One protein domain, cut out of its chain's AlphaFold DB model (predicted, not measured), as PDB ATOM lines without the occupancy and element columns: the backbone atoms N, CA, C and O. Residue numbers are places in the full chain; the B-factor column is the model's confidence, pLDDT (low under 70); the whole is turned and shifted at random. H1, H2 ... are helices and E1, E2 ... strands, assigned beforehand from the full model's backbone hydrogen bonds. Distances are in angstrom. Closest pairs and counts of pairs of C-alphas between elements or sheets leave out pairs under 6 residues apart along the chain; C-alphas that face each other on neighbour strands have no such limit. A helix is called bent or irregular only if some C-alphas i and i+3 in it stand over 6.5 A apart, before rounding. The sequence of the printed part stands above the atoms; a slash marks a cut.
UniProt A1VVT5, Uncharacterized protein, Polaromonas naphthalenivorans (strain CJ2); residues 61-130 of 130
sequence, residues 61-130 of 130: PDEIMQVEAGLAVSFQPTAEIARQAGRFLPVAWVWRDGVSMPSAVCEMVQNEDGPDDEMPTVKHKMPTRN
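This is residues 61 to 130 of the 130 residues of an uncharacterized protein of Polaromonas naphthalenivorans (strain CJ2) (UniProt A1VVT5). The domain is a strongly twisted, branched sheet built along one long bent strand, E4, with the hairpin of E1 and E2 and the short strand E5 on one side of it and E3 on the other; the small helix H1 packs over E1, and residues 113 to 119 stick out as a free loop. The printed part has 70 residues, with one named helix and five named strands in the order E1, E2, H1, E3, E4, E5. The pairs E1 and E2, E3 and E4, and E4 and E5 are antiparallel, and E1 and E4 are parallel; the class is mostly strand. The whole is loose, with a radius of gyration of the C-alphas of 14.1 A and spans of 44 by 30 by 18 A.

Find C-alpha 99 at (57.916, -3.871, 14.983); from there E4, residues 99 to 110, runs 29.3 A to C-alpha 110 at (29.701, 3.153, 18.339), and it bends by 66 degrees at residue 104. Just before it, E3, residues 88 to 96, covers 20.0 A and bends by 73 degrees at residue 91. Look back to C-alpha 64 at (49.130, -8.569, 28.185) for E1, residues 64 to 69, 15.5 A long. E2, residues 72 to 77, is 16.5 A long, H1, residues 78 to 82, 6.2 A, and E5, residues 122 to 124, 7.0 A.

Begin at E4, whose pairing is staggered. E3 and E4 form a hairpin, with N 94 and O 101 at 2.8 A, within hydrogen-bond range. On the other side of E4, E1 lies beside residues 103 to 107, at 27 degrees between directions, with N 68 and O 105 at 2.8 A. On that same side E5 lies beside residues 108 to 110, with N 109 and O 123 at 2.8 A; E4 and E5 are a hairpin too. E2 lies on one side of E1 and E4 on the other side; E1 and E2 form a hairpin, with N 67 and O 74 at 2.8 A. H1 is on the sheet, over E1, at a height of 8.6 A; the C-alphas of Ile 64 and Thr 78 are their closest, 5.1 A apart. In H1 the O i to N i+4 pair is within hydrogen-bond range. E2 is apart from E3.

Look for the two C-alphas farthest apart at Gly 98 and Asn 130, 45.4 A. The printed part has no cut. The link from E4 to E5, 11 residues, is long; the other four are tight. Mean pLDDT of the printed part is 83.4, and it falls under 70 at residues 110 to 122, 124, and 129 to 130.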
ATOM      1  N   PRO A  61      53.677  -7.671  30.954       94.56
ATOM      2  CA  PRO A  61      54.074  -8.807  30.122       94.56
ATOM      3  C   PRO A  61      53.752  -8.575  28.641       94.56
ATOM      4  O   PRO A  61      52.871  -7.784  28.299       94.56
ATOM      5  N   ASP A  62      54.442  -9.274  27.746       92.69
ATOM      6  CA  ASP A  62      54.287  -9.059  26.304       92.69
ATOM      7  C   ASP A  62      52.928  -9.549  25.779       92.69
ATOM      8  O   ASP A  62      52.348  -8.955  24.865       92.69
ATOM      9  N   GLU A  63      52.371 -10.575  26.420       95.12
ATOM     10  CA  GLU A  63      51.076 -11.174  26.106       95.12
ATOM     11  C   GLU A  63      49.895 -10.432  26.739       95.12
ATOM     12  O   GLU A  63      48.750 -10.843  26.539       95.12
ATOM     13  N   ILE A  64      50.146  -9.357  27.489       96.44
ATOM     14  CA  ILE A  64      49.130  -8.569  28.185       96.44
ATOM     15  C   ILE A  64      49.073  -7.155  27.604       96.44
ATOM     16  O   ILE A  64      50.090  -6.521  27.321       96.44
ATOM     17  N   MET A  65      47.856  -6.644  27.468       96.38
ATOM     18  CA  MET A  65      47.559  -5.299  26.998       96.38
ATOM     19  C   MET A  65      46.796  -4.525  28.066       96.38
ATOM     20  O   MET A  65      45.875  -5.050  28.699       96.38
ATOM     21  N   GLN A  66      47.158  -3.257  28.242       97.38
ATOM     22  CA  GLN A  66      46.384  -2.337  29.061       97.38
ATOM     23  C   GLN A  66      45.114  -1.923  28.302       97.38
ATOM     24  O   GLN A  66      45.182  -1.487  27.155       97.38
ATOM     25  N   VAL A  67      43.954  -2.031  28.937       96.38
ATOM     26  CA  VAL A  67      42.661  -1.683  28.340       96.38
ATOM     27  C   VAL A  67      41.993  -0.617  29.188       96.38
ATOM     28  O   VAL A  67      41.607  -0.882  30.327       96.38
ATOM     29  N   GLU A  68      41.840   0.578  28.627       95.44
ATOM     30  CA  GLU A  68      41.040   1.650  29.206       95.44
ATOM     31  C   GLU A  68      39.585   1.527  28.739       95.44
ATOM     32  O   GLU A  68      39.286   1.572  27.546       95.44
ATOM     33  N   ALA A  69      38.664   1.382  29.685       93.06
ATOM     34  CA  ALA A  69      37.236   1.282  29.427       93.06
ATOM     35  C   ALA A  69      36.448   1.885  30.592       93.06
ATOM     36  O   ALA A  69      36.646   1.507  31.743       93.06
ATOM     37  N   GLY A  70      35.527   2.810  30.314       89.19
ATOM     38  CA  GLY A  70      34.679   3.385  31.360       89.19
ATOM     39  C   GLY A  70      35.471   4.121  32.442       89.19
ATOM     40  O   GLY A  70      35.123   4.009  33.611       89.19
ATOM     41  N   LEU A  71      36.536   4.840  32.061       88.38
ATOM     42  CA  LEU A  71      37.482   5.513  32.970       88.38
ATOM     43  C   LEU A  71      38.211   4.571  33.950       88.38
ATOM     44  O   LEU A  71      38.777   5.029  34.943       88.38
ATOM     45  N   ALA A  72      38.205   3.266  33.681       90.62
ATOM     46  CA  ALA A  72      38.949   2.264  34.427       90.62
ATOM     47  C   ALA A  72      39.976   1.593  33.516       90.62
ATOM     48  O   ALA A  72      39.749   1.418  32.320       90.62
ATOM     49  N   VAL A  73      41.102   1.195  34.099       92.75
ATOM     50  CA  VAL A  73      42.141   0.429  33.414       92.75
ATOM     51  C   VAL A  73      42.068  -1.023  33.869       92.75
ATOM     52  O   VAL A  73      41.966  -1.301  35.061       92.75
ATOM     53  N   SER A  74      42.132  -1.942  32.913       95.00
ATOM     54  CA  SER A  74      42.262  -3.383  33.133       95.00
ATOM     55  C   SER A  74      43.443  -3.938  32.338       95.00
ATOM     56  O   SER A  74      43.955  -3.273  31.436       95.00
ATOM     57  N   PHE A  75      43.876  -5.154  32.662       96.44
ATOM     58  CA  PHE A  75      44.967  -5.847  31.980       96.44
ATOM     59  C   PHE A  75      44.421  -7.145  31.397       96.44
ATOM     60  O   PHE A  75      43.935  -7.999  32.133       96.44
ATOM     61  N   GLN A  76      44.430  -7.267  30.071       96.19
ATOM     62  CA  GLN A  76      43.784  -8.374  29.362       96.19
ATOM     63  C   GLN A  76      44.760  -9.034  28.388       96.19
ATOM     64  O   GLN A  76      45.668  -8.359  27.897       96.19
ATOM     65  N   PRO A  77      44.593 -10.326  28.057       96.75
ATOM     66  CA  PRO A  77      45.486 -10.968  27.110       96.75
ATOM     67  C   PRO A  77      45.366 -10.339  25.718       96.75
ATOM     68  O   PRO A  77      44.275 -10.229  25.150       96.75
ATOM     69  N   THR A  78      46.503  -9.989  25.124       94.75
ATOM     70  CA  THR A  78      46.618  -9.370  23.794       94.75
ATOM     71  C   THR A  78      45.864 -10.165  22.725       94.75
ATOM     72  O   THR A  78      45.210  -9.592  21.852       94.75
ATOM     73  N   ALA A  79      45.885 -11.498  22.820       95.00
ATOM     74  CA  ALA A  79      45.178 -12.382  21.898       95.00
ATOM     75  C   ALA A  79      43.647 -12.220  21.944       95.00
ATOM     76  O   ALA A  79      42.984 -12.458  20.937       95.00
ATOM     77  N   GLU A  80      43.063 -11.834  23.082       95.06
ATOM     78  CA  GLU A  80      41.617 -11.601  23.199       95.06
ATOM     79  C   GLU A  80      41.205 -10.258  22.606       95.06
ATOM     80  O   GLU A  80      40.160 -10.164  21.957       95.06
ATOM     81  N   ILE A  81      42.048  -9.237  22.776       94.62
ATOM     82  CA  ILE A  81      41.849  -7.910  22.191       94.62
ATOM     83  C   ILE A  81      41.961  -7.974  20.667       94.62
ATOM     84  O   ILE A  81      41.099  -7.453  19.963       94.62
ATOM     85  N   ALA A  82      42.955  -8.698  20.146       91.94
ATOM     86  CA  ALA A  82      43.150  -8.874  18.707       91.94
ATOM     87  C   ALA A  82      41.949  -9.543  18.007       91.94
ATOM     88  O   ALA A  82      41.680  -9.260  16.840       91.94
ATOM     89  N   ARG A  83      41.194 -10.399  18.712       93.19
ATOM     90  CA  ARG A  83      39.970 -11.034  18.185       93.19
ATOM     91  C   ARG A  83      38.766 -10.089  18.114       93.19
ATOM     92  O   ARG A  83      37.783 -10.425  17.465       93.19
ATOM     93  N   GLN A  84      38.829  -8.927  18.759       88.81
ATOM     94  CA  GLN A  84      37.746  -7.941  18.833       88.81
ATOM     95  C   GLN A  84      38.060  -6.720  17.960       88.81
ATOM     96  O   GLN A  84      38.033  -5.573  18.412       88.81
ATOM     97  N   ALA A  85      38.397  -6.982  16.694       77.81
ATOM     98  CA  ALA A  85      38.756  -5.946  15.734       77.81
ATOM     99  C   ALA A  85      37.659  -4.871  15.636       77.81
ATOM    100  O   ALA A  85      36.472  -5.176  15.560       77.81
ATOM    101  N   GLY A  86      38.067  -3.599  15.656       83.81
ATOM    102  CA  GLY A  86      37.157  -2.451  15.566       83.81
ATOM    103  C   GLY A  86      36.529  -2.000  16.890       83.81
ATOM    104  O   GLY A  86      35.988  -0.899  16.938       83.81
ATOM    105  N   ARG A  87      36.644  -2.779  17.976       90.31
ATOM    106  CA  ARG A  87      36.174  -2.374  19.315       90.31
ATOM    107  C   ARG A  87      37.176  -1.499  20.068       90.31
ATOM    108  O   ARG A  87      36.789  -0.734  20.943       90.31
ATOM    109  N   PHE A  88      38.460  -1.609  19.740       93.69
ATOM    110  CA  PHE A  88      39.545  -0.998  20.503       93.69
ATOM    111  C   PHE A  88      40.409  -0.081  19.636       93.69
ATOM    112  O   PHE A  88      40.752  -0.437  18.508       93.69
ATOM    113  N   LEU A  89      40.783   1.081  20.179       93.88
ATOM    114  CA  LEU A  89      41.726   2.022  19.575       93.88
ATOM    115  C   LEU A  89      43.075   1.952  20.297       93.88
ATOM    116  O   LEU A  89      43.111   2.246  21.489       93.88
ATOM    117  N   PRO A  90      44.185   1.612  19.623       94.69
ATOM    118  CA  PRO A  90      45.522   1.733  20.202       94.69
ATOM    119  C   PRO A  90      45.844   3.171  20.616       94.69
ATOM    120  O   PRO A  90      45.672   4.097  19.826       94.69
ATOM    121  N   VAL A  91      46.336   3.341  21.844       94.62
ATOM    122  CA  VAL A  91      46.705   4.650  22.419       94.62
ATOM    123  C   VAL A  91      48.118   4.688  23.002       94.62
ATOM    124  O   VAL A  91      48.623   5.760  23.325       94.62
ATOM    125  N   ALA A  92      48.786   3.539  23.103       95.31
ATOM    126  CA  ALA A  92      50.207   3.456  23.413       95.31
ATOM    127  C   ALA A  92      50.859   2.313  22.631       95.31
ATOM    128  O   ALA A  92      50.211   1.306  22.332       95.31
ATOM    129  N   TRP A  93      52.148   2.470  22.327       95.38
ATOM    130  CA  TRP A  93      52.933   1.513  21.550       95.38
ATOM    131  C   TRP A  93      54.260   1.209  22.231       95.38
ATOM    132  O   TRP A  93      54.828   2.042  22.937       95.38
ATOM    133  N   VAL A  94      54.762   0.012  21.966       93.50
ATOM    134  CA  VAL A  94      56.090  -0.461  22.346       93.50
ATOM    135  C   VAL A  94      56.780  -1.053  21.129       93.50
ATOM    136  O   VAL A  94      56.134  -1.593  20.231       93.50
ATOM    137  N   TRP A  95      58.103  -0.957  21.101       92.81
ATOM    138  CA  TRP A  95      58.908  -1.629  20.090       92.81
ATOM    139  C   TRP A  95      59.245  -3.042  20.568       92.81
ATOM    140  O   TRP A  95      59.924  -3.197  21.583       92.81
ATOM    141  N   ARG A  96      58.763  -4.068  19.862       89.56
ATOM    142  CA  ARG A  96      58.983  -5.491  20.177       89.56
ATOM    143  C   ARG A  96      59.212  -6.259  18.884       89.56
ATOM    144  O   ARG A  96      58.559  -5.973  17.886       89.56
ATOM    145  N   ASP A  97      60.170  -7.181  18.881       90.19
ATOM    146  CA  ASP A  97      60.483  -8.032  17.721       90.19
ATOM    147  C   ASP A  97      60.651  -7.269  16.392       90.19
ATOM    148  O   ASP A  97      60.253  -7.724  15.321       90.19
ATOM    149  N   GLY A  98      61.248  -6.073  16.454       93.44
ATOM    150  CA  GLY A  98      61.512  -5.241  15.275       93.44
ATOM    151  C   GLY A  98      60.295  -4.504  14.711       93.44
ATOM    152  O   GLY A  98      60.405  -3.905  13.642       93.44
ATOM    153  N   VAL A  99      59.156  -4.528  15.406       94.19
ATOM    154  CA  VAL A  99      57.916  -3.871  14.983       94.19
ATOM    155  C   VAL A  99      57.302  -3.030  16.106       94.19
ATOM    156  O   VAL A  99      57.534  -3.253  17.294       94.19
ATOM    157  N   SER A 100      56.501  -2.034  15.719       93.69
ATOM    158  CA  SER A 100      55.675  -1.267  16.656       93.69
ATOM    159  C   SER A 100      54.405  -2.052  16.976       93.69
ATOM    160  O   SER A 100      53.634  -2.379  16.073       93.69
ATOM    161  N   MET A 101      54.188  -2.341  18.256       94.56
ATOM    162  CA  MET A 101      53.060  -3.123  18.761       94.56
ATOM    163  C   MET A 101      52.265  -2.299  19.780       94.56
ATOM    164  O   MET A 101      52.877  -1.620  20.606       94.56
ATOM    165  N   PRO A 102      50.921  -2.345  19.778       94.81
ATOM    166  CA  PRO A 102      50.127  -1.704  20.822       94.81
ATOM    167  C   PRO A 102      50.447  -2.270  22.213       94.81
ATOM    168  O   PRO A 102      50.519  -3.485  22.385       94.81
ATOM    169  N   SER A 103      50.603  -1.396  23.207       95.56
ATOM    170  CA  SER A 103      50.715  -1.758  24.631       95.56
ATOM    171  C   SER A 103      49.488  -1.349  25.444       95.56
ATOM    172  O   SER A 103      49.205  -1.959  26.477       95.56
ATOM    173  N   ALA A 104      48.738  -0.354  24.964       96.50
ATOM    174  CA  ALA A 104      47.473   0.061  25.549       96.50
ATOM    175  C   ALA A 104      46.435   0.382  24.474       96.50
ATOM    176  O   ALA A 104      46.767   0.917  23.409       96.50
ATOM    177  N   VAL A 105      45.173   0.095  24.782       96.12
ATOM    178  CA  VAL A 105      44.018   0.408  23.941       96.12
ATOM    179  C   VAL A 105      42.890   1.045  24.747       96.12
ATOM    180  O   VAL A 105      42.700   0.734  25.920       96.12
ATOM    181  N   CYS A 106      42.094   1.877  24.085       94.50
ATOM    182  CA  CYS A 106      40.828   2.384  24.596       94.50
ATOM    183  C   CYS A 106      39.655   1.613  23.990       94.50
ATOM    184  O   CYS A 106      39.586   1.439  22.772       94.50
ATOM    185  N   GLU A 107      38.706   1.187  24.822       93.94
ATOM    186  CA  GLU A 107      37.438   0.637  24.353       93.94
ATOM    187  C   GLU A 107      36.584   1.753  23.744       93.94
ATOM    188  O   GLU A 107      36.235   2.746  24.395       93.94
ATOM    189  N   MET A 108      36.235   1.561  22.479       90.50
ATOM    190  CA  MET A 108      35.353   2.435  21.733       90.50
ATOM    191  C   MET A 108      33.919   1.911  21.800       90.50
ATOM    192  O   MET A 108      33.673   0.706  21.772       90.50
ATOM    193  N   VAL A 109      32.966   2.833  21.835       80.12
ATOM    194  CA  VAL A 109      31.546   2.566  21.607       80.12
ATOM    195  C   VAL A 109      31.124   3.273  20.326       80.12
ATOM    196  O   VAL A 109      31.480   4.433  20.093       80.12
ATOM    197  N   GLN A 110      30.389   2.560  19.477       66.56
ATOM    198  CA  GLN A 110      29.701   3.153  18.339       66.56
ATOM    199  C   GLN A 110      28.295   3.524  18.800       66.56
ATOM    200  O   GLN A 110      27.586   2.697  19.370       66.56
ATOM    201  N   ASN A 111      27.908   4.780  18.600       56.31
ATOM    202  CA  ASN A 111      26.519   5.174  18.777       56.31
ATOM    203  C   ASN A 111      25.727   4.681  17.559       56.31
ATOM    204  O   ASN A 111      25.816   5.297  16.500       56.31
ATOM    205  N   GLU A 112      24.964   3.599  17.712       51.44
ATOM    206  CA  GLU A 112      24.068   3.081  16.662       51.44
ATOM    207  C   GLU A 112      22.778   3.921  16.510       51.44
ATOM    208  O   GLU A 112      22.071   3.780  15.522       51.44
ATOM    209  N   ASP A 113      22.504   4.845  17.442       51.69
ATOM    210  CA  ASP A 113      21.296   5.697  17.464       51.69
ATOM    211  C   ASP A 113      21.442   7.040  16.705       51.69
ATOM    212  O   ASP A 113      20.658   7.972  16.912       51.69
ATOM    213  N   GLY A 114      22.480   7.201  15.879       52.34
ATOM    214  CA  GLY A 114      22.648   8.388  15.031       52.34
ATOM    215  C   GLY A 114      21.738   8.339  13.795       52.34
ATOM    216  O   GLY A 114      21.454   7.248  13.306       52.34
ATOM    217  N   PRO A 115      21.257   9.479  13.262       52.47
ATOM    218  CA  PRO A 115      20.572   9.486  11.969       52.47
ATOM    219  C   PRO A 115      21.492   8.918  10.870       52.47
ATOM    220  O   PRO A 115      22.677   9.241  10.855       52.47
ATOM    221  N   ASP A 116      20.935   8.122   9.944       56.47
ATOM    222  CA  ASP A 116      21.645   7.382   8.867       56.47
ATOM    223  C   ASP A 116      22.624   8.232   8.020       56.47
ATOM    224  O   ASP A 116      23.513   7.687   7.366       56.47
ATOM    225  N   ASP A 117      22.478   9.562   8.030       54.44
ATOM    226  CA  ASP A 117      23.279  10.514   7.249       54.44
ATOM    227  C   ASP A 117      24.536  11.053   7.971       54.44
ATOM    228  O   ASP A 117      25.323  11.783   7.362       54.44
ATOM    229  N   GLU A 118      24.774  10.719   9.247       52.72
ATOM    230  CA  GLU A 118      25.997  11.115   9.963       52.72
ATOM    231  C   GLU A 118      26.991   9.953  10.077       52.72
ATOM    232  O   GLU A 118      26.642   8.841  10.472       52.72
ATOM    233  N   MET A 119      28.273  10.213   9.775       50.56
ATOM    234  CA  MET A 119      29.332   9.235  10.037       50.56
ATOM    235  C   MET A 119      29.268   8.791  11.507       50.56
ATOM    236  O   MET A 119      29.258   9.658  12.389       50.56
ATOM    237  N   PRO A 120      29.269   7.475  11.796       53.19
ATOM    238  CA  PRO A 120      29.133   6.979  13.156       53.19
ATOM    239  C   PRO A 120      30.213   7.591  14.045       53.19
ATOM    240  O   PRO A 120      31.416   7.426  13.819       53.19
ATOM    241  N   THR A 121      29.779   8.345  15.055       57.69
ATOM    242  CA  THR A 121      30.703   8.970  15.999       57.69
ATOM    243  C   THR A 121      31.278   7.896  16.913       57.69
ATOM    244  O   THR A 121      30.573   7.276  17.708       57.69
ATOM    245  N   VAL A 122      32.582   7.666  16.785       63.69
ATOM    246  CA  VAL A 122      33.324   6.737  17.635       63.69
ATOM    247  C   VAL A 122      33.686   7.461  18.929       63.69
ATOM    248  O   VAL A 122      34.415   8.454  18.911       63.69
ATOM    249  N   LYS A 123      33.147   6.993  20.057       74.94
ATOM    250  CA  LYS A 123      33.370   7.602  21.377       74.94
ATOM    251  C   LYS A 123      34.119   6.646  22.290       74.94
ATOM    252  O   LYS A 123      33.984   5.432  22.173       74.94
ATOM    253  N   HIS A 124      34.877   7.195  23.236       69.31
ATOM    254  CA  HIS A 124      35.402   6.407  24.350       69.31
ATOM    255  C   HIS A 124      34.244   5.909  25.214       69.31
ATOM    256  O   HIS A 124      33.297   6.656  25.486       69.31
ATOM    257  N   LYS A 125      34.326   4.660  25.672       76.81
ATOM    258  CA  LYS A 125      33.351   4.121  26.617       76.81
ATOM    259  C   LYS A 125      33.408   4.887  27.939       76.81
ATOM    260  O   LYS A 125      34.454   4.938  28.583       76.81
ATOM    261  N   MET A 126      32.266   5.420  28.367       84.81
ATOM    262  CA  MET A 126      32.094   6.087  29.661       84.81
ATOM    263  C   MET A 126      31.481   5.132  30.700       84.81
ATOM    264  O   MET A 126      30.796   4.184  30.311       84.81
ATOM    265  N   PRO A 127      31.693   5.360  32.012       72.31
ATOM    266  CA  PRO A 127      30.996   4.610  33.045       72.31
ATOM    267  C   PRO A 127      29.486   4.796  32.895       72.31
ATOM    268  O   PRO A 127      29.004   5.913  32.685       72.31
ATOM    269  N   THR A 128      28.728   3.715  33.049       73.75
ATOM    270  CA  THR A 128      27.275   3.792  33.205       73.75
ATOM    271  C   THR A 128      26.959   4.517  34.510       73.75
ATOM    272  O   THR A 128      27.359   4.070  35.585       73.75
ATOM    273  N   ARG A 129      26.267   5.658  34.424       62.47
ATOM    274  CA  ARG A 129      25.676   6.302  35.602       62.47
ATOM    275  C   ARG A 129      24.471   5.463  36.034       62.47
ATOM    276  O   ARG A 129      23.539   5.331  35.246       62.47
ATOM    277  N   ASN A 130      24.533   4.887  37.236       45.94
ATOM    278  CA  ASN A 130      23.363   4.322  37.913       45.94
ATOM    279  C   ASN A 130      22.407   5.431  38.356       45.94
ATOM    280  O   ASN A 130      22.912   6.519  38.726       45.94
TER     281      ASN A 130